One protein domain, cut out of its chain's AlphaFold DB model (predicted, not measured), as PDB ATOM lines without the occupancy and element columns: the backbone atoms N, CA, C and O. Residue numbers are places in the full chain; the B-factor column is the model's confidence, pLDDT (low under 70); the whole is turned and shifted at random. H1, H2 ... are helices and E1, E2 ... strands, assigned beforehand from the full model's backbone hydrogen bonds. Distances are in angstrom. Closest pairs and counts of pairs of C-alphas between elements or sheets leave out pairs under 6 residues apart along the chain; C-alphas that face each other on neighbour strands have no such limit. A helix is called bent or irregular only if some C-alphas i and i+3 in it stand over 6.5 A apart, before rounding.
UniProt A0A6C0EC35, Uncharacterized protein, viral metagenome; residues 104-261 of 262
ATOM      1  N   GLU A 104     172.300  51.721  99.193       95.06
ATOM      2  CA  GLU A 104     171.975  53.023  99.775       95.06
ATOM      3  C   GLU A 104     172.677  53.224 101.127       95.06
ATOM      4  O   GLU A 104     173.268  54.275 101.389       95.06
ATOM      5  N   LYS A 105     172.696  52.205 101.988       93.69
ATOM      6  CA  LYS A 105     173.449  52.257 103.248       93.69
ATOM      7  C   LYS A 105     174.945  52.280 103.003       93.69
ATOM      8  O   LYS A 105     175.645  53.051 103.660       93.69
ATOM      9  N   PHE A 106     175.450  51.489 102.054       94.25
ATOM     10  CA  PHE A 106     176.871  51.504 101.717       94.25
ATOM     11  C   PHE A 106     177.326  52.894 101.261       94.25
ATOM     12  O   PHE A 106     178.335  53.394 101.762       94.25
ATOM     13  N   ILE A 107     176.582  53.546 100.358       96.88
ATOM     14  CA  ILE A 107     176.988  54.850  99.826       96.88
ATOM     15  C   ILE A 107     176.936  55.952 100.901       96.88
ATOM     16  O   ILE A 107     177.890  56.730 101.021       96.88
ATOM     17  N   LYS A 108     175.914  55.939 101.767       96.50
ATOM     18  CA  LYS A 108     175.785  56.866 102.905       96.50
ATOM     19  C   LYS A 108     176.868  56.658 103.964       96.50
ATOM     20  O   LYS A 108     177.474  57.621 104.419       96.50
ATOM     21  N   ILE A 109     177.147  55.415 104.357       93.62
ATOM     22  CA  ILE A 109     178.112  55.118 105.428       93.62
ATOM     23  C   ILE A 109     179.551  55.317 104.941       93.62
ATOM     24  O   ILE A 109     180.351  55.963 105.618       93.62
ATOM     25  N   TYR A 110     179.893  54.761 103.776       95.88
ATOM     26  CA  TYR A 110     181.279  54.715 103.311       95.88
ATOM     27  C   TYR A 110     181.718  56.016 102.634       95.88
ATOM     28  O   TYR A 110     182.819  56.502 102.896       95.88
ATOM     29  N   TYR A 111     180.878  56.593 101.766       97.00
ATOM     30  CA  TYR A 111     181.229  57.808 101.017       97.00
ATOM     31  C   TYR A 111     180.636  59.086 101.600       97.00
ATOM     32  O   TYR A 111     181.101  60.159 101.220       97.00
ATOM     33  N   LYS A 112     179.671  58.982 102.527       97.75
ATOM     34  CA  LYS A 112     178.927  60.126 103.080       97.75
ATOM     35  C   LYS A 112     178.203  60.926 101.997       97.75
ATOM     36  O   LYS A 112     178.243  62.149 102.007       97.75
ATOM     37  N   ILE A 113     177.594  60.211 101.054       98.31
ATOM     38  CA  ILE A 113     176.772  60.775  99.982       98.31
ATOM     39  C   ILE A 113     175.317  60.431 100.298       98.31
ATOM     40  O   ILE A 113     174.990  59.254 100.454       98.31
ATOM     41  N   PHE A 114     174.470  61.450 100.394       97.44
ATOM     42  CA  PHE A 114     173.045  61.361 100.715       97.44
ATOM     43  C   PHE A 114     172.146  61.830  99.566       97.44
ATOM     44  O   PHE A 114     170.956  61.520  99.578       97.44
ATOM     45  N   THR A 115     172.700  62.547  98.587       97.12
ATOM     46  CA  THR A 115     171.993  63.065  97.406       97.12
ATOM     47  C   THR A 115     172.817  62.875  96.133       97.12
ATOM     48  O   THR A 115     174.018  62.582  96.173       97.12
ATOM     49  N   PHE A 116     172.184  63.057  94.971       97.06
ATOM     50  CA  PHE A 116     172.893  62.993  93.696       97.06
ATOM     51  C   PHE A 116     173.878  64.163  93.531       97.06
ATOM     52  O   PHE A 116     174.988  63.981  93.032       97.06
ATOM     53  N   GLU A 117     173.524  65.352  94.013       96.69
ATOM     54  CA  GLU A 117     174.360  66.554  93.986       96.69
ATOM     55  C   GLU A 117     175.637  66.375  94.817       96.69
ATOM     56  O   GLU A 117     176.732  66.737  94.373       96.69
ATOM     57  N   GLU A 118     175.522  65.753  95.994       97.56
ATOM     58  CA  GLU A 118     176.675  65.403  96.826       97.56
ATOM     59  C   GLU A 118     177.597  64.397  96.130       97.56
ATOM     60  O   GLU A 118     178.815  64.477  96.284       97.56
ATOM     61  N   MET A 119     177.058  63.486  95.310       97.75
ATOM     62  CA  MET A 119     177.885  62.595  94.493       97.75
ATOM     63  C   MET A 119     178.694  63.373  93.449       97.75
ATOM     64  O   MET A 119     179.888  63.106  93.286       97.75
ATOM     65  N   ILE A 120     178.097  64.368  92.783       97.44
ATOM     66  CA  ILE A 120     178.820  65.231  91.836       97.44
ATOM     67  C   ILE A 120     179.952  65.975  92.548       97.44
ATOM     68  O   ILE A 120     181.095  65.956  92.084       97.44
ATOM     69  N   GLN A 121     179.674  66.561  93.715       97.44
ATOM     70  CA  GLN A 121     180.702  67.207  94.533       97.44
ATOM     71  C   GLN A 121     181.794  66.215  94.959       97.44
ATOM     72  O   GLN A 121     182.986  66.533  94.918       97.44
ATOM     73  N   TRP A 122     181.411  64.991  95.329       98.06
ATOM     74  CA  TRP A 122     182.351  63.941  95.699       98.06
ATOM     75  C   TRP A 122     183.307  63.614  94.547       98.06
ATOM     76  O   TRP A 122     184.514  63.515  94.785       98.06
ATOM     77  N   LEU A 123     182.810  63.500  93.308       97.69
ATOM     78  CA  LEU A 123     183.637  63.264  92.118       97.69
ATOM     79  C   LEU A 123     184.661  64.384  91.892       97.69
ATOM     80  O   LEU A 123     185.804  64.101  91.525       97.69
ATOM     81  N   GLU A 124     184.286  65.638  92.146       96.44
ATOM     82  CA  GLU A 124     185.189  66.780  91.987       96.44
ATOM     83  C   GLU A 124     186.305  66.825  93.024       96.44
ATOM     84  O   GLU A 124     187.462  67.084  92.685       96.44
ATOM     85  N   VAL A 125     185.972  66.560  94.287       97.69
ATOM     86  CA  VAL A 125     186.955  66.518  95.378       97.69
ATOM     87  C   VAL A 125     187.886  65.313  95.219       97.69
ATOM     88  O   VAL A 125     189.064  65.369  95.570       97.69
ATOM     89  N   ASN A 126     187.389  64.221  94.634       97.25
ATOM     90  CA  ASN A 126     188.099  62.952  94.506       97.25
ATOM     91  C   ASN A 126     188.606  62.671  93.078       97.25
ATOM     92  O   ASN A 126     188.752  61.509  92.690       97.25
ATOM     93  N   LYS A 127     188.956  63.713  92.306       95.69
ATOM     94  CA  LYS A 127     189.479  63.596  90.923       95.69
ATOM     95  C   LYS A 127     190.675  62.642  90.783       95.69
ATOM     96  O   LYS A 127     190.831  62.016  89.736       95.69
ATOM     97  N   TYR A 128     191.487  62.517  91.835       96.56
ATOM     98  CA  TYR A 128     192.687  61.674  91.906       96.56
ATOM     99  C   TYR A 128     192.397  60.179  92.136       96.56
ATOM    100  O   TYR A 128     193.304  59.354  92.025       96.56
ATOM    101  N   LYS A 129     191.158  59.802  92.482       97.44
ATOM    102  CA  LYS A 129     190.779  58.393  92.646       97.44
ATOM    103  C   LYS A 129     190.741  57.683  91.292       97.44
ATOM    104  O   LYS A 129     190.541  58.299  90.244       97.44
ATOM    105  N   SER A 130     190.903  56.361  91.323       97.75
ATOM    106  CA  SER A 130     190.855  55.544  90.110       97.75
ATOM    107  C   SER A 130     189.504  55.682  89.402       97.75
ATOM    108  O   SER A 130     188.457  55.858  90.036       97.75
ATOM    109  N   LEU A 131     189.513  55.567  88.068       97.19
ATOM    110  CA  LEU A 131     188.289  55.634  87.264       97.19
ATOM    111  C   LEU A 131     187.263  54.585  87.719       97.19
ATOM    112  O   LEU A 131     186.083  54.894  87.799       97.19
ATOM    113  N   GLN A 132     187.711  53.384  88.094       97.25
ATOM    114  CA  GLN A 132     186.837  52.315  88.581       97.25
ATOM    115  C   GLN A 132     186.109  52.690  89.879       97.25
ATOM    116  O   GLN A 132     184.919  52.417  90.012       97.25
ATOM    117  N   THR A 133     186.784  53.348  90.829       97.94
ATOM    118  CA  THR A 133     186.119  53.831  92.047       97.94
ATOM    119  C   THR A 133     185.079  54.895  91.716       97.94
ATOM    120  O   THR A 133     183.962  54.814  92.220       97.94
ATOM    121  N   LYS A 134     185.415  55.853  90.842       98.25
ATOM    122  CA  LYS A 134     184.480  56.907  90.421       98.25
ATOM    123  C   LYS A 134     183.259  56.330  89.686       98.25
ATOM    124  O   LYS A 134     182.137  56.722  89.978       98.25
ATOM    125  N   LEU A 135     183.470  55.347  88.806       98.00
ATOM    126  CA  LEU A 135     182.407  54.606  88.117       98.00
ATOM    127  C   LEU A 135     181.484  53.880  89.097       98.00
ATOM    128  O   LEU A 135     180.270  53.982  88.976       98.00
ATOM    129  N   ARG A 136     182.055  53.189  90.092       97.56
ATOM    130  CA  ARG A 136     181.278  52.518  91.141       97.56
ATOM    131  C   ARG A 136     180.394  53.516  91.889       97.56
ATOM    132  O   ARG A 136     179.214  53.247  92.063       97.56
ATOM    133  N   VAL A 137     180.952  54.653  92.310       98.19
ATOM    134  CA  VAL A 137     180.205  55.705  93.023       98.19
ATOM    135  C   VAL A 137     179.076  56.271  92.164       98.19
ATOM    136  O   VAL A 137     177.952  56.349  92.648       98.19
ATOM    137  N   LEU A 138     179.342  56.584  90.892       98.00
ATOM    138  CA  LEU A 138     178.310  57.051  89.966       98.00
ATOM    139  C   LEU A 138     177.198  56.009  89.780       98.00
ATOM    140  O   LEU A 138     176.026  56.365  89.849       98.00
ATOM    141  N   ASN A 139     177.548  54.732  89.588       97.81
ATOM    142  CA  ASN A 139     176.566  53.665  89.401       97.81
ATOM    143  C   ASN A 139     175.651  53.518  90.627       97.81
ATOM    144  O   ASN A 139     174.433  53.527  90.491       97.81
ATOM    145  N   MET A 140     176.234  53.479  91.830       97.75
ATOM    146  CA  MET A 140     175.470  53.397  93.080       97.75
ATOM    147  C   MET A 140     174.572  54.623  93.283       97.75
ATOM    148  O   MET A 140     173.419  54.476  93.671       97.75
ATOM    149  N   ALA A 141     175.069  55.827  92.992       97.75
ATOM    150  CA  ALA A 141     174.279  57.047  93.126       97.75
ATOM    151  C   ALA A 141     173.128  57.124  92.114       97.75
ATOM    152  O   ALA A 141     172.060  57.612  92.461       97.75
ATOM    153  N   LEU A 142     173.312  56.627  90.887       97.56
ATOM    154  CA  LEU A 142     172.220  56.510  89.914       97.56
ATOM    155  C   LEU A 142     171.158  55.510  90.384       97.56
ATOM    156  O   LEU A 142     169.974  55.813  90.276       97.56
ATOM    157  N   SER A 143     171.560  54.375  90.962       97.00
ATOM    158  CA  SER A 143     170.610  53.407  91.518       97.00
ATOM    159  C   SER A 143     169.832  53.963  92.716       97.00
ATOM    160  O   SER A 143     168.632  53.744  92.804       97.00
ATOM    161  N   CYS A 144     170.484  54.701  93.623       96.62
ATOM    162  CA  CYS A 144     169.836  55.211  94.839       96.62
ATOM    163  C   CYS A 144     169.064  56.522  94.639       96.62
ATOM    164  O   CYS A 144     168.051  56.738  95.294       96.62
ATOM    165  N   TYR A 145     169.563  57.416  93.783       96.94
ATOM    166  CA  TYR A 145     169.079  58.800  93.670       96.94
ATOM    167  C   TYR A 145     168.639  59.168  92.251       96.94
ATOM    168  O   TYR A 145     168.242  60.303  92.003       96.94
ATOM    169  N   GLY A 146     168.696  58.236  91.294       95.06
ATOM    170  CA  GLY A 146     168.375  58.495  89.888       95.06
ATOM    171  C   GLY A 146     166.967  59.047  89.659       95.06
ATOM    172  O   GLY A 146     166.750  59.871  88.771       95.06
ATOM    173  N   ASN A 147     166.016  58.637  90.497       94.19
ATOM    174  CA  ASN A 147     164.626  59.081  90.451       94.19
ATOM    175  C   ASN A 147     164.398  60.487  91.040       94.19
ATOM    176  O   ASN A 147     163.319  61.043  90.839       94.19
ATOM    177  N   THR A 148     165.374  61.089  91.723       94.25
ATOM    178  CA  THR A 148     165.283  62.468  92.236       94.25
ATOM    179  C   THR A 148     166.078  63.463  91.397       94.25
ATOM    180  O   THR A 148     166.085  64.650  91.704       94.25
ATOM    181  N   ILE A 149     166.749  63.008  90.335       94.25
ATOM    182  CA  ILE A 149     167.502  63.889  89.444       94.25
ATOM    183  C   ILE A 149     166.528  64.700  88.589       94.25
ATOM    184  O   ILE A 149     165.848  64.160  87.712       94.25
ATOM    185  N   ASP A 150     166.525  66.013  88.802       88.69
ATOM    186  CA  ASP A 150     165.757  66.957  87.985       88.69
ATOM    187  C   ASP A 150     166.656  67.834  87.102       88.69
ATOM    188  O   ASP A 150     166.257  68.229  86.002       88.69
ATOM    189  N   ILE A 151     167.888  68.103  87.544       88.25
ATOM    190  CA  ILE A 151     168.853  68.961  86.849       88.25
ATOM    191  C   ILE A 151     170.146  68.178  86.615       88.25
ATOM    192  O   ILE A 151     170.671  67.530  87.517       88.25
ATOM    193  N   ILE A 152     170.674  68.261  85.392       91.31
ATOM    194  CA  ILE A 152     171.983  67.705  85.047       91.31
ATOM    195  C   ILE A 152     173.013  68.825  85.052       91.31
ATOM    196  O   ILE A 152     172.951  69.753  84.248       91.31
ATOM    197  N   ASP A 153     173.965  68.708  85.967       89.31
ATOM    198  CA  ASP A 153     175.106  69.603  86.083       89.31
ATOM    199  C   ASP A 153     176.146  69.322  84.980       89.31
ATOM    200  O   ASP A 153     176.419  68.162  84.651       89.31
ATOM    201  N   SER A 154     176.773  70.364  84.423       93.75
ATOM    202  CA  SER A 154     177.820  70.221  83.400       93.75
ATOM    203  C   SER A 154     179.020  69.404  83.887       93.75
ATOM    204  O   SER A 154     179.663  68.726  83.086       93.75
ATOM    205  N   ARG A 155     179.287  69.393  85.198       96.38
ATOM    206  CA  ARG A 155     180.322  68.565  85.833       96.38
ATOM    207  C   ARG A 155     180.075  67.069  85.630       96.38
ATOM    208  O   ARG A 155     181.022  66.310  85.426       96.38
ATOM    209  N   LEU A 156     178.809  66.636  85.633       96.56
ATOM    210  CA  LEU A 156     178.466  65.249  85.310       96.56
ATOM    211  C   LEU A 156     178.795  64.942  83.848       96.56
ATOM    212  O   LEU A 156     179.387  63.904  83.555       96.56
ATOM    213  N   ALA A 157     178.445  65.852  82.936       97.12
ATOM    214  CA  ALA A 157     178.733  65.684  81.518       97.12
ATOM    215  C   ALA A 157     180.244  65.605  81.249       97.12
ATOM    216  O   ALA A 157     180.691  64.720  80.522       97.12
ATOM    217  N   GLU A 158     181.051  66.451  81.889       97.50
ATOM    218  CA  GLU A 158     182.516  66.375  81.823       97.50
ATOM    219  C   GLU A 158     183.050  65.024  82.308       97.50
ATOM    220  O   GLU A 158     183.939  64.438  81.680       97.50
ATOM    221  N   PHE A 159     182.481  64.489  83.390       98.00
ATOM    222  CA  PHE A 159     182.869  63.177  83.893       98.00
ATOM    223  C   PHE A 159     182.464  62.039  82.942       98.00
ATOM    224  O   PHE A 159     183.259  61.132  82.696       98.00
ATOM    225  N   ILE A 160     181.282  62.102  82.322       98.12
ATOM    226  CA  ILE A 160     180.866  61.146  81.281       98.12
ATOM    227  C   ILE A 160     181.806  61.214  80.068       98.12
ATOM    228  O   ILE A 160     182.201  60.176  79.537       98.12
ATOM    229  N   ILE A 161     182.251  62.408  79.664       98.19
ATOM    230  CA  ILE A 161     183.260  62.572  78.605       98.19
ATOM    231  C   ILE A 161     184.586  61.910  79.003       98.19
ATOM    232  O   ILE A 161     185.220  61.257  78.170       98.19
ATOM    233  N   GLU A 162     185.014  62.048  80.262       97.81
ATOM    234  CA  GLU A 162     186.195  61.347  80.784       97.81
ATOM    235  C   GLU A 162     186.030  59.821  80.664       97.81
ATOM    236  O   GLU A 162     186.945  59.142  80.189       97.81
ATOM    237  N   ILE A 163     184.861  59.291  81.044       98.12
ATOM    238  CA  ILE A 163     184.521  57.864  80.947       98.12
ATOM    239  C   ILE A 163     184.592  57.388  79.494       98.12
ATOM    240  O   ILE A 163     185.242  56.377  79.211       98.12
ATOM    241  N   ILE A 164     183.983  58.132  78.569       98.25
ATOM    242  CA  ILE A 164     184.015  57.823  77.138       98.25
ATOM    243  C   ILE A 164     185.462  57.748  76.656       98.25
ATOM    244  O   ILE A 164     185.886  56.712  76.151       98.25
ATOM    245  N   LYS A 165     186.249  58.804  76.881       97.62
ATOM    246  CA  LYS A 165     187.632  58.896  76.389       97.62
ATOM    247  C   LYS A 165     188.538  57.798  76.943       97.62
ATOM    248  O   LYS A 165     189.383  57.297  76.210       97.62
ATOM    249  N   LYS A 166     188.388  57.440  78.221       97.19
ATOM    250  CA  LYS A 166     189.297  56.499  78.895       97.19
ATOM    251  C   LYS A 166     188.881  55.035  78.792       97.19
ATOM    252  O   LYS A 166     189.758  54.180  78.843       97.19
ATOM    253  N   LYS A 167     187.582  54.736  78.705       97.50
ATOM    254  CA  LYS A 167     187.069  53.356  78.785       97.50
ATOM    255  C   LYS A 167     186.311  52.914  77.535       97.50
ATOM    256  O   LYS A 167     186.484  51.778  77.115       97.50
ATOM    257  N   TYR A 168     185.494  53.780  76.938       97.81
ATOM    258  CA  TYR A 168     184.536  53.366  75.901       97.81
ATOM    259  C   TYR A 168     184.870  53.833  74.485       97.81
ATOM    260  O   TYR A 168     184.180  53.447  73.547       97.81
ATOM    261  N   LEU A 169     185.932  54.617  74.300       97.50
ATOM    262  CA  LEU A 169     186.268  55.227  73.015       97.50
ATOM    263  C   LEU A 169     186.415  54.199  71.887       97.50
ATOM    264  O   LEU A 169     185.882  54.400  70.799       97.50
ATOM    265  N   LEU A 170     187.098  53.086  72.160       97.56
ATOM    266  CA  LEU A 170     187.272  52.003  71.191       97.56
ATOM    267  C   LEU A 170     185.958  51.276  70.906       97.56
ATOM    268  O   LEU A 170     185.648  51.008  69.750       97.56
ATOM    269  N   THR A 171     185.146  51.016  71.931       97.88
ATOM    270  CA  THR A 171     183.819  50.409  71.763       97.88
ATOM    271  C   THR A 171     182.920  51.276  70.888       97.88
ATOM    272  O   THR A 171     182.294  50.765  69.962       97.88
ATOM    273  N   MET A 172     182.892  52.590  71.138       97.69
ATOM    274  CA  MET A 172     182.178  53.545  70.291       97.69
ATOM    275  C   MET A 172     182.691  53.484  68.853       97.69
ATOM    276  O   MET A 172     181.906  53.352  67.918       97.69
ATOM    277  N   TYR A 173     184.011  53.530  68.678       97.94
ATOM    278  CA  TYR A 173     184.638  53.495  67.365       97.94
ATOM    279  C   TYR A 173     184.260  52.235  66.578       97.94
ATOM    280  O   TYR A 173     183.780  52.344  65.456       97.94
ATOM    281  N   TYR A 174     184.369  51.049  67.173       97.81
ATOM    282  CA  TYR A 174     184.029  49.794  66.496       97.81
ATOM    283  C   TYR A 174     182.551  49.672  66.114       97.81
ATOM    284  O   TYR A 174     182.214  48.920  65.204       97.81
ATOM    285  N   LYS A 175     181.663  50.419  66.771       97.62
ATOM    286  CA  LYS A 175     180.248  50.497  66.386       97.62
ATOM    287  C   LYS A 175     179.987  51.511  65.276       97.62
ATOM    288  O   LYS A 175     179.028  51.348  64.531       97.62
ATOM    289  N   LEU A 176     180.824  52.538  65.160       97.38
ATOM    290  CA  LEU A 176     180.548  53.715  64.336       97.38
ATOM    291  C   LEU A 176     181.493  53.877  63.139       97.38
ATOM    292  O   LEU A 176     181.208  54.694  62.267       97.38
ATOM    293  N   TYR A 177     182.594  53.117  63.064       96.81
ATOM    294  CA  TYR A 177     183.651  53.304  62.058       96.81
ATOM    295  C   TYR A 177     183.123  53.258  60.621       96.81
ATOM    296  O   TYR A 177     183.599  54.020  59.782       96.81
ATOM    297  N   GLY A 178     182.116  52.416  60.352       96.81
ATOM    298  CA  GLY A 178     181.500  52.280  59.033       96.81
ATOM    299  C   GLY A 178     180.914  53.594  58.516       96.81
ATOM    300  O   GLY A 178     180.940  53.839  57.316       96.81
ATOM    301  N   TYR A 179     180.496  54.494  59.406       97.44
ATOM    302  CA  TYR A 179     179.956  55.796  59.026       97.44
ATOM    303  C   TYR A 179     181.005  56.900  58.888       97.44
ATOM    304  O   TYR A 179     180.636  58.024  58.568       97.44
ATOM    305  N   ILE A 180     182.283  56.645  59.179       96.81
ATOM    306  CA  ILE A 180     183.328  57.676  59.189       96.81
ATOM    307  C   ILE A 180     184.330  57.373  58.079       96.81
ATOM    308  O   ILE A 180     185.119  56.431  58.179       96.81
ATOM    309  N   ASN A 181     184.316  58.196  57.033       96.69
ATOM    310  CA  ASN A 181     185.155  58.032  55.853       96.69
ATOM    311  C   ASN A 181     186.202  59.147  55.763       96.69
ATOM    312  O   ASN A 181     186.063  60.218  56.363       96.69
ATOM    313  N   VAL A 182     187.270  58.875  55.021       96.31
ATOM    314  CA  VAL A 182     188.374  59.800  54.773       96.31
ATOM    315  C   VAL A 182     188.589  59.883  53.267       96.31
ATOM    316  O   VAL A 182     189.084  58.944  52.651       96.31
ATOM    317  N   THR A 183     188.231  61.020  52.674       95.06
ATOM    318  CA  THR A 183     188.455  61.306  51.248       95.06
ATOM    319  C   THR A 183     189.206  62.620  51.126       95.06
ATOM    320  O   THR A 183     188.839  63.589  51.793       95.06
ATOM    321  N   ASP A 184     190.249  62.664  50.298       93.56
ATOM    322  CA  ASP A 184     191.078  63.862  50.094       93.56
ATOM    323  C   ASP A 184     191.573  64.478  51.418       93.56
ATOM    324  O   ASP A 184     191.484  65.686  51.644       93.56
ATOM    325  N   ASP A 185     192.010  63.612  52.342       93.25
ATOM    326  CA  ASP A 185     192.443  63.951  53.707       93.25
ATOM    327  C   ASP A 185     191.404  64.685  54.574       93.25
ATOM    328  O   ASP A 185     191.731  65.247  55.623       93.25
ATOM    329  N   LYS A 186     190.122  64.625  54.199       95.62
ATOM    330  CA  LYS A 186     189.006  65.156  54.986       95.62
ATOM    331  C   LYS A 186     188.183  64.029  55.590       95.62
ATOM    332  O   LYS A 186     187.624  63.189  54.883       95.62
ATOM    333  N   VAL A 187     188.063  64.059  56.915       95.94
ATOM    334  CA  VAL A 187     187.199  63.138  57.660       95.94
ATOM    335  C   VAL A 187     185.770  63.672  57.661       95.94
ATOM    336  O   VAL A 187     185.543  64.841  57.979       95.94
ATOM    337  N   HIS A 188     184.811  62.834  57.283       95.56
ATOM    338  CA  HIS A 188     183.397  63.192  57.212       95.56
ATOM    339  C   HIS A 188     182.514  61.960  57.440       95.56
ATOM    340  O   HIS A 188     182.983  60.822  57.367       95.56
ATOM    341  N   PHE A 189     181.231  62.186  57.727       96.12
ATOM    342  CA  PHE A 189     180.263  61.095  57.774       96.12
ATOM    343  C   PHE A 189     179.865  60.645  56.368       96.12
ATOM    344  O   PHE A 189     179.631  61.481  55.496       96.12
ATOM    345  N   SER A 190     179.733  59.337  56.165       95.62
ATOM    346  CA  SER A 190     179.257  58.738  54.918       95.62
ATOM    347  C   SER A 190     178.357  57.534  55.193       95.62
ATOM    348  O   SER A 190     178.344  56.996  56.299       95.62
ATOM    349  N   ASP A 191     177.623  57.081  54.176       93.69
ATOM    350  CA  ASP A 191     176.929  55.791  54.238       93.69
ATOM    351  C   ASP A 191     177.963  54.665  54.416       93.69
ATOM    352  O   ASP A 191     179.047  54.718  53.820       93.69
ATOM    353  N   VAL A 192     177.613  53.643  55.197       94.00
ATOM    354  CA  VAL A 192     178.420  52.436  55.404       94.00
ATOM    355  C   VAL A 192     178.798  51.781  54.075       94.00
ATOM    356  O   VAL A 192     179.933  51.350  53.914       94.00
ATOM    357  N   ILE A 193     177.891  51.765  53.093       93.06
ATOM    358  CA  ILE A 193     178.120  51.161  51.767       93.06
ATOM    359  C   ILE A 193     179.185  51.934  50.975       93.06
ATOM    360  O   ILE A 193     179.929  51.362  50.179       93.06
ATOM    361  N   SER A 194     179.260  53.250  51.178       92.00
ATOM    362  CA  SER A 194     180.220  54.117  50.483       92.00
ATOM    363  C   SER A 194     181.613  54.110  51.118       92.00
ATOM    364  O   SER A 194     182.587  54.509  50.472       92.00
ATOM    365  N   ASN A 195     181.717  53.653  52.367       93.50
ATOM    366  CA  ASN A 195     182.972  53.582  53.091       93.50
ATOM    367  C   ASN A 195     183.742  52.319  52.696       93.50
ATOM    368  O   ASN A 195     183.319  51.200  52.969       93.50
ATOM    369  N   LYS A 196     184.882  52.511  52.033       93.75
ATOM    370  CA  LYS A 196     185.758  51.417  51.589       93.75
ATOM    371  C   LYS A 196     186.919  51.160  52.544       93.75
ATOM    372  O   LYS A 196     187.717  50.270  52.272       93.75
ATOM    373  N   LEU A 197     187.036  51.960  53.603       94.50
ATOM    374  CA  LEU A 197     188.110  51.830  54.575       94.50
ATOM    375  C   LEU A 197     187.815  50.659  55.503       94.50
ATOM    376  O   LEU A 197     186.724  50.564  56.073       94.50
ATOM    377  N   ASP A 198     188.821  49.819  55.713       95.94
ATOM    378  CA  ASP A 198     188.758  48.794  56.749       95.94
ATOM    379  C   ASP A 198     188.714  49.430  58.152       95.94
ATOM    380  O   ASP A 198     188.941  50.629  58.324       95.94
ATOM    381  N   ILE A 199     188.410  48.651  59.186       96.38
ATOM    382  CA  ILE A 199     188.271  49.095  60.575       96.38
ATOM    383  C   ILE A 199     189.563  49.673  61.176       96.38
ATOM    384  O   ILE A 199     189.484  50.501  62.083       96.38
ATOM    385  N   GLU A 200     190.744  49.318  60.668       97.19
ATOM    386  CA  GLU A 200     192.033  49.798  61.203       97.19
ATOM    387  C   GLU A 200     192.597  51.021  60.446       97.19
ATOM    388  O   GLU A 200     193.320  51.846  61.014       97.19
ATOM    389  N   GLU A 201     192.221  51.217  59.180       96.62
ATOM    390  CA  GLU A 201     192.797  52.253  58.307       96.62
ATOM    391  C   GLU A 201     192.477  53.685  58.766       96.62
ATOM    392  O   GLU A 201     191.321  54.056  58.910       96.62
ATOM    393  N   ARG A 202     193.459  54.566  58.983       96.31
ATOM    394  CA  ARG A 202     193.184  55.952  59.451       96.31
ATOM    395  C   ARG A 202     192.354  55.998  60.759       96.31
ATOM    396  O   ARG A 202     191.574  56.925  60.994       96.31
ATOM    397  N   MET A 203     192.460  54.976  61.618       97.06
ATOM    398  CA  MET A 203     191.694  54.873  62.873       97.06
ATOM    399  C   MET A 203     191.880  56.100  63.775       97.06
ATOM    400  O   MET A 203     190.921  56.590  64.370       97.06
ATOM    401  N   LYS A 204     193.103  56.638  63.856       97.19
ATOM    402  CA  LYS A 204     193.417  57.806  64.690       97.19
ATOM    403  C   LYS A 204     192.631  59.043  64.248       97.19
ATOM    404  O   LYS A 204     192.070  59.742  65.090       97.19
ATOM    405  N   GLU A 205     192.565  59.303  62.947       97.88
ATOM    406  CA  GLU A 205     191.831  60.426  62.366       97.88
ATOM    407  C   GLU A 205     190.323  60.267  62.558       97.88
ATOM    408  O   GLU A 205     189.649  61.218  62.958       97.88
ATOM    409  N   ARG A 206     189.803  59.051  62.356       97.38
ATOM    410  CA  ARG A 206     188.382  58.737  62.557       97.38
ATOM    411  C   ARG A 206     187.962  58.894  64.023       97.38
ATOM    412  O   ARG A 206     186.932  59.506  64.303       97.38
ATOM    413  N   ILE A 207     188.786  58.431  64.965       97.62
ATOM    414  CA  ILE A 207     188.569  58.638  66.405       97.62
ATOM    415  C   ILE A 207     188.600  60.126  66.762       97.62
ATOM    416  O   ILE A 207     187.716  60.603  67.475       97.62
ATOM    417  N   GLN A 208     189.592  60.870  66.266       97.44
ATOM    418  CA  GLN A 208     189.701  62.301  66.542       97.44
ATOM    419  C   GLN A 208     188.478  63.063  66.023       97.44
ATOM    420  O   GLN A 208     187.972  63.943  66.717       97.44
ATOM    421  N   TYR A 209     187.975  62.697  64.841       96.88
ATOM    422  CA  TYR A 209     186.750  63.261  64.284       96.88
ATOM    423  C   TYR A 209     185.525  62.938  65.144       96.88
ATOM    424  O   TYR A 209     184.785  63.848  65.506       96.88
ATOM    425  N   MET A 210     185.347  61.682  65.568       95.69
ATOM    426  CA  MET A 210     184.251  61.281  66.460       95.69
ATOM    427  C   MET A 210     184.246  62.089  67.767       95.69
ATOM    428  O   MET A 210     183.197  62.555  68.209       95.69
ATOM    429  N   LEU A 211     185.424  62.330  68.354       96.19
ATOM    430  CA  LEU A 211     185.565  63.131  69.574       96.19
ATOM    431  C   LEU A 211     185.127  64.593  69.413       96.19
ATOM    432  O   LEU A 211     184.778  65.208  70.420       96.19
ATOM    433  N   THR A 212     185.093  65.149  68.195       96.19
ATOM    434  CA  THR A 212     184.591  66.521  67.971       96.19
ATOM    435  C   THR A 212     183.104  66.666  68.292       96.19
ATOM    436  O   THR A 212     182.650  67.766  68.595       96.19
ATOM    437  N   PHE A 213     182.357  65.560  68.300       95.00
ATOM    438  CA  PHE A 213     180.934  65.552  68.620       95.00
ATOM    439  C   PHE A 213     180.636  65.133  70.065       95.00
ATOM    440  O   PHE A 213     179.512  65.299  70.536       95.00
ATOM    441  N   VAL A 214     181.632  64.622  70.795       96.69
ATOM    442  CA  VAL A 214     181.516  64.254  72.215       96.69
ATOM    443  C   VAL A 214     181.792  65.498  73.070       96.69
ATOM    444  O   VAL A 214     182.818  65.612  73.743       96.69
ATOM    445  N   THR A 215     180.888  66.475  72.975       97.06
ATOM    446  CA  THR A 215     180.981  67.776  73.662       97.06
ATOM    447  C   THR A 215     180.153  67.796  74.946       97.06
ATOM    448  O   THR A 215     179.211  67.018  75.100       97.06
ATOM    449  N   THR A 216     180.468  68.708  75.872       97.00
ATOM    450  CA  THR A 216     179.707  68.875  77.126       97.00
ATOM    451  C   THR A 216     178.235  69.170  76.855       97.00
ATOM    452  O   THR A 216     177.368  68.616  77.526       97.00
ATOM    453  N   GLU A 217     177.937  69.990  75.844       96.56
ATOM    454  CA  GLU A 217     176.564  70.324  75.456       96.56
ATOM    455  C   GLU A 217     175.796  69.088  74.972       96.56
ATOM    456  O   GLU A 217     174.679  68.830  75.425       96.56
ATOM    457  N   GLU A 218     176.404  68.305  74.081       96.50
ATOM    458  CA  GLU A 218     175.774  67.113  73.516       96.50
ATOM    459  C   GLU A 218     175.534  66.045  74.586       96.50
ATOM    460  O   GLU A 218     174.440  65.486  74.680       96.50
ATOM    461  N   ILE A 219     176.533  65.807  75.438       97.75
ATOM    462  CA  ILE A 219     176.423  64.859  76.544       97.75
ATOM    463  C   ILE A 219     175.366  65.321  77.542       97.75
ATOM    464  O   ILE A 219     174.534  64.517  77.941       97.75
ATOM    465  N   THR A 220     175.310  66.611  77.877       96.50
ATOM    466  CA  THR A 220     174.268  67.148  78.768       96.50
ATOM    467  C   THR A 220     172.872  66.904  78.192       96.50
ATOM    468  O   THR A 220     172.001  66.375  78.883       96.50
ATOM    469  N   LYS A 221     172.657  67.226  76.907       96.19
ATOM    470  CA  LYS A 221     171.380  66.985  76.210       96.19
ATOM    471  C   LYS A 221     170.988  65.508  76.239       96.19
ATOM    472  O   LYS A 221     169.839  65.186  76.552       96.19
ATOM    473  N   PHE A 222     171.933  64.622  75.932       97.69
ATOM    474  CA  PHE A 222     171.713  63.183  75.973       97.69
ATOM    475  C   PHE A 222     171.382  62.700  77.390       97.69
ATOM    476  O   PHE A 222     170.361  62.045  77.577       97.69
ATOM    477  N   THR A 223     172.189  63.052  78.392       97.00
ATOM    478  CA  THR A 223     172.020  62.595  79.776       97.00
ATOM    479  C   THR A 223     170.681  63.049  80.355       97.00
ATOM    480  O   THR A 223     169.994  62.238  80.971       97.00
ATOM    481  N   ILE A 224     170.245  64.288  80.090       95.69
ATOM    482  CA  ILE A 224     168.906  64.761  80.493       95.69
ATOM    483  C   ILE A 224     167.817  63.857  79.904       95.69
ATOM    484  O   ILE A 224     166.902  63.438  80.615       95.69
ATOM    485  N   LYS A 225     167.907  63.544  78.605       96.50
ATOM    486  CA  LYS A 225     166.932  62.681  77.929       96.50
ATOM    487  C   LYS A 225     166.970  61.252  78.475       96.50
ATOM    488  O   LYS A 225     165.912  60.676  78.709       96.50
ATOM    489  N   TYR A 226     168.163  60.704  78.696       97.12
ATOM    490  CA  TYR A 226     168.371  59.364  79.240       97.12
ATOM    491  C   TYR A 226     167.734  59.219  80.626       97.12
ATOM    492  O   TYR A 226     166.872  58.363  80.815       97.12
ATOM    493  N   ILE A 227     168.084  60.106  81.564       96.25
ATOM    494  CA  ILE A 227     167.564  60.076  82.938       96.25
ATOM    495  C   ILE A 227     166.049  60.268  82.949       96.25
ATOM    496  O   ILE A 227     165.343  59.531  83.631       96.25
ATOM    497  N   ARG A 228     165.520  61.199  82.144       95.38
ATOM    498  CA  ARG A 228     164.071  61.416  82.046       95.38
ATOM    499  C   ARG A 228     163.331  60.175  81.543       95.38
ATOM    500  O   ARG A 228     162.279  59.849  82.080       95.38
ATOM    501  N   ASN A 229     163.871  59.496  80.533       96.50
ATOM    502  CA  ASN A 229     163.227  58.334  79.921       96.50
ATOM    503  C   ASN A 229     163.333  57.067  80.777       96.50
ATOM    504  O   ASN A 229     162.454  56.219  80.693       96.50
ATOM    505  N   ARG A 230     164.388  56.940  81.588       96.19
ATOM    506  CA  ARG A 230     164.644  55.761  82.428       96.19
ATOM    507  C   ARG A 230     164.405  56.003  83.916       96.19
ATOM    508  O   ARG A 230     164.775  55.160  84.721       96.19
ATOM    509  N   LYS A 231     163.777  57.119  84.304       94.38
ATOM    510  CA  LYS A 231     163.656  57.583  85.702       94.38
ATOM    511  C   LYS A 231     163.207  56.492  86.688       94.38
ATOM    512  O   LYS A 231     163.710  56.445  87.803       94.38
ATOM    513  N   THR A 232     162.297  55.609  86.272       93.50
ATOM    514  CA  THR A 232     161.755  54.497  87.081       93.50
ATOM    515  C   THR A 232     162.540  53.187  86.970       93.50
ATOM    516  O   THR A 232     162.284  52.253  87.720       93.50
ATOM    517  N   GLU A 233     163.466  53.084  86.019       95.94
ATOM    518  CA  GLU A 233     164.254  51.879  85.745       95.94
ATOM    519  C   GLU A 233     165.645  51.925  86.389       95.94
ATOM    520  O   GLU A 233     166.205  50.867  86.650       95.94
ATOM    521  N   LEU A 234     166.191  53.120  86.666       95.62
ATOM    522  CA  LEU A 234     167.582  53.322  87.119       95.62
ATOM    523  C   LEU A 234     167.966  52.494  88.358       95.62
ATOM    524  O   LEU A 234     169.095  52.012  88.451       95.62
ATOM    525  N   GLU A 235     167.032  52.285  89.287       95.31
ATOM    526  CA  GLU A 235     167.242  51.461  90.487       95.31
ATOM    527  C   GLU A 235     167.499  49.982  90.149       95.31
ATOM    528  O   GLU A 235     168.286  49.313  90.812       95.31
ATOM    529  N   ASN A 236     166.882  49.487  89.073       95.50
ATOM    530  CA  ASN A 236     166.913  48.079  88.676       95.50
ATOM    531  C   ASN A 236     168.032  47.755  87.672       95.50
ATOM    532  O   ASN A 236     168.249  46.589  87.335       95.50
ATOM    533  N   ILE A 237     168.738  48.767  87.165       96.06
ATOM    534  CA  ILE A 237     169.843  48.567  86.228       96.06
ATOM    535  C   ILE A 237     171.108  48.197  87.014       96.06
ATOM    536  O   ILE A 237     171.579  48.951  87.861       96.06
ATOM    537  N   ILE A 238     171.692  47.039  86.686       94.38
ATOM    538  CA  ILE A 238     172.907  46.514  87.337       94.38
ATOM    539  C   ILE A 238     174.115  47.441  87.100       94.38
ATOM    540  O   ILE A 238     174.874  47.736  88.026       94.38
ATOM    541  N   ASP A 239     174.295  47.906  85.860       97.12
ATOM    542  CA  ASP A 239     175.337  48.864  85.477       97.12
ATOM    543  C   ASP A 239     174.725  50.027  84.685       97.12
ATOM    544  O   ASP A 239     174.594  49.991  83.460       97.12
ATOM    545  N   ASN A 240     174.312  51.065  85.412       97.44
ATOM    546  CA  ASN A 240     173.745  52.284  84.847       97.44
ATOM    547  C   ASN A 240     174.731  53.002  83.927       97.44
ATOM    548  O   ASN A 240     174.308  53.629  82.959       97.44
ATOM    549  N   VAL A 241     176.038  52.933  84.201       97.06
ATOM    550  CA  VAL A 241     177.021  53.621  83.359       97.06
ATOM    551  C   VAL A 241     177.144  52.913  82.017       97.06
ATOM    552  O   VAL A 241     177.095  53.568  80.980       97.06
ATOM    553  N   ASP A 242     177.265  51.589  82.020       97.81
ATOM    554  CA  ASP A 242     177.353  50.814  80.784       97.81
ATOM    555  C   ASP A 242     176.081  50.938  79.932       97.81
ATOM    556  O   ASP A 242     176.157  51.201  78.727       97.81
ATOM    557  N   ALA A 243     174.909  50.871  80.572       98.25
ATOM    558  CA  ALA A 243     173.626  51.101  79.915       98.25
ATOM    559  C   ALA A 243     173.539  52.513  79.310       98.25
ATOM    560  O   ALA A 243     173.124  52.674  78.161       98.25
ATOM    561  N   MET A 244     173.972  53.540  80.049       98.12
ATOM    562  CA  MET A 244     173.990  54.925  79.575       98.12
ATOM    563  C   MET A 244     174.909  55.116  78.370       98.12
ATOM    564  O   MET A 244     174.522  55.770  77.404       98.12
ATOM    565  N   ILE A 245     176.114  54.543  78.392       98.06
ATOM    566  CA  ILE A 245     177.045  54.653  77.264       98.06
ATOM    567  C   ILE A 245     176.545  53.870  76.047       98.06
ATOM    568  O   ILE A 245     176.676  54.346  74.919       98.06
ATOM    569  N   THR A 246     175.931  52.707  76.252       98.06
ATOM    570  CA  THR A 246     175.317  51.933  75.165       98.06
ATOM    571  C   THR A 246     174.205  52.730  74.483       98.06
ATOM    572  O   THR A 246     174.213  52.881  73.259       98.06
ATOM    573  N   ASP A 247     173.307  53.333  75.265       98.38
ATOM    574  CA  ASP A 247     172.258  54.208  74.739       98.38
ATOM    575  C   ASP A 247     172.841  55.460  74.061       98.38
ATOM    576  O   ASP A 247     172.288  55.934  73.067       98.38
ATOM    577  N   PHE A 248     173.975  55.980  74.546       98.38
ATOM    578  CA  PHE A 248     174.669  57.104  73.914       98.38
ATOM    579  C   PHE A 248     175.216  56.737  72.533       98.38
ATOM    580  O   PHE A 248     175.083  57.524  71.598       98.38
ATOM    581  N   ILE A 249     175.782  55.538  72.370       98.31
ATOM    582  CA  ILE A 249     176.255  55.045  71.067       98.31
ATOM    583  C   ILE A 249     175.092  54.956  70.078       98.31
ATOM    584  O   ILE A 249     175.214  55.438  68.954       98.31
ATOM    585  N   ILE A 250     173.954  54.405  70.508       98.12
ATOM    586  CA  ILE A 250     172.743  54.297  69.680       98.12
ATOM    587  C   ILE A 250     172.212  55.689  69.318       98.12
ATOM    588  O   ILE A 250     171.866  55.961  68.169       98.12
ATOM    589  N   TYR A 251     172.157  56.596  70.294       97.75
ATOM    590  CA  TYR A 251     171.776  57.986  70.074       97.75
ATOM    591  C   TYR A 251     172.670  58.656  69.025       97.75
ATOM    592  O   TYR A 251     172.172  59.317  68.109       97.75
ATOM    593  N   PHE A 252     173.979  58.446  69.131       96.81
ATOM    594  CA  PHE A 252     174.963  59.014  68.228       96.81
ATOM    595  C   PHE A 252     174.854  58.436  66.813       96.81
ATOM    596  O   PHE A 252     174.821  59.195  65.845       96.81
ATOM    597  N   GLU A 253     174.709  57.114  66.685       97.19
ATOM    598  CA  GLU A 253     174.473  56.445  65.402       97.19
ATOM    599  C   GLU A 253     173.221  57.000  64.709       97.19
ATOM    600  O   GLU A 253     173.267  57.389  63.542       97.19
ATOM    601  N   ASN A 254     172.110  57.120  65.440       96.75
ATOM    602  CA  ASN A 254     170.863  57.664  64.902       96.75
ATOM    603  C   ASN A 254     171.013  59.117  64.439       96.75
ATOM    604  O   ASN A 254     170.421  59.514  63.431       96.75
ATOM    605  N   LYS A 255     171.820  59.917  65.140       95.69
ATOM    606  CA  LYS A 255     172.118  61.294  64.737       95.69
ATOM    607  C   LYS A 255     172.905  61.336  63.424       95.69
ATOM    608  O   LYS A 255     172.588  62.155  62.558       95.69
ATOM    609  N   ILE A 256     173.874  60.435  63.246       95.25
ATOM    610  CA  ILE A 256     174.617  60.292  61.985       95.25
ATOM    611  C   ILE A 256     173.667  59.897  60.853       95.25
ATOM    612  O   ILE A 256     173.602  60.598  59.846       95.25
ATOM    613  N   ARG A 257     172.870  58.837  61.045       95.62
ATOM    614  CA  ARG A 257     171.885  58.355  60.061       95.62
ATOM    615  C   ARG A 257     170.918  59.454  59.623       95.62
ATOM    616  O   ARG A 257     170.769  59.723  58.437       95.62
ATOM    617  N   THR A 258     170.374  60.195  60.589       95.69
ATOM    618  CA  THR A 258     169.480  61.335  60.322       95.69
ATOM    619  C   THR A 258     170.172  62.427  59.503       95.69
ATOM    620  O   THR A 258     169.569  62.999  58.598       95.69
ATOM    621  N   THR A 259     171.447  62.708  59.789       93.44
ATOM    622  CA  THR A 259     172.241  63.707  59.052       93.44
ATOM    623  C   THR A 259     172.495  63.266  57.608       93.44
ATOM    624  O   THR A 259     172.447  64.088  56.694       93.44
ATOM    625  N   LEU A 260     172.715  61.967  57.396       93.12
ATOM    626  CA  LEU A 260     172.926  61.354  56.084       93.12
ATOM    627  C   LEU A 260     171.621  61.073  55.317       93.12
ATOM    628  O   LEU A 260     171.678  60.829  54.114       93.12
ATOM    629  N   LYS A 261     170.462  61.170  55.984       92.75
ATOM    630  CA  LYS A 261     169.126  60.835  55.457       92.75
ATOM    631  C   LYS A 261     168.986  59.358  55.046       92.75
ATOM    632  O   LYS A 261     168.388  59.070  54.009       92.75
TER     633      LYS A 261
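This is residues 104 to 261 of the 262 residues of an uncharacterized protein of viral metagenome (UniProt A0A6C0EC35). This is an elongated assembly of mostly crossed helices: H1 and the helical hairpin H2 and H3 at one end, H4a, H6 and H7 in the middle, and the small strand hairpin E1 and E2 with H5 packed on it at the other. H4b runs side by side with H7 toward that hairpin. The printed part has 158 residues with seven named helices and two strands, in the order H1 H2 H3 H4 E1 E2 H5 H6 H7; the class is mostly helix and the sheet, E1 - E2, is antiparallel. It is compact, with a radius of gyration of the C-alphas of 17.4 A, and spans 56 by 31 by 24 A.

Find C-alpha 104 at (171.975, 53.023, 99.775), where H1, residues 104 to 111, begins; H2 is residues 116 to 125. H3, residues 131 to 148, 24.5 A, has a kink of 47 degrees near residue 142 and is irregular, with C-alphas 144 and 147 7.8 A apart. H4, residues 154 to 179, was assigned as one helix by its hydrogen bonds but is bent, with C-alphas 167 and 170 7.7 A apart; its arms are H4a, residues 154 to 167, 19.8 A, and H4b, residues 170 to 179, itself irregular, with C-alphas 175 and 178 7.7 A apart. Then come E1, residues 180 to 183, E2, 186 to 189, H5, 203 to 211, H6, 216 to 230, 20.7 A, and H7, 240 to 260, 30.2 A, ending at (172.926, 61.354, 56.084).

Residues 137 to 144 of H3 touch H1, closest at C-alphas 104 and 144, 5.8 A. H2 touches H3 at a shallow tilt of 21 degrees, closest at C-alphas 116 and 145, 5.7 A. H4a touches H6 about perpendicular, 85 degrees, closest at C-alphas 157 and 220, 5.4 A. Residues 249 to 256 of H7 touch H4b at 14 degrees, closest at C-alphas 172 and 249, 6.2 A. H4b and H5 only just touch, with 3 pairs of C-alphas within 8 A. Between E1 and E2, N 181 and O 188 are 3.0 A apart, within hydrogen-bond range. Every O i to N i+4 pair is within range in H1, H2, H4a, H5, H6 and H7, against 12 of 14 in H3 and 4 of 6 in H4b.

The two C-alphas farthest apart, those of Ile 109 and Asp 184, are 57.5 A apart. The printed part has no cut; the link from E2 to H5, residues 190 to 202, is long. No printed residue is under 70 in pLDDT.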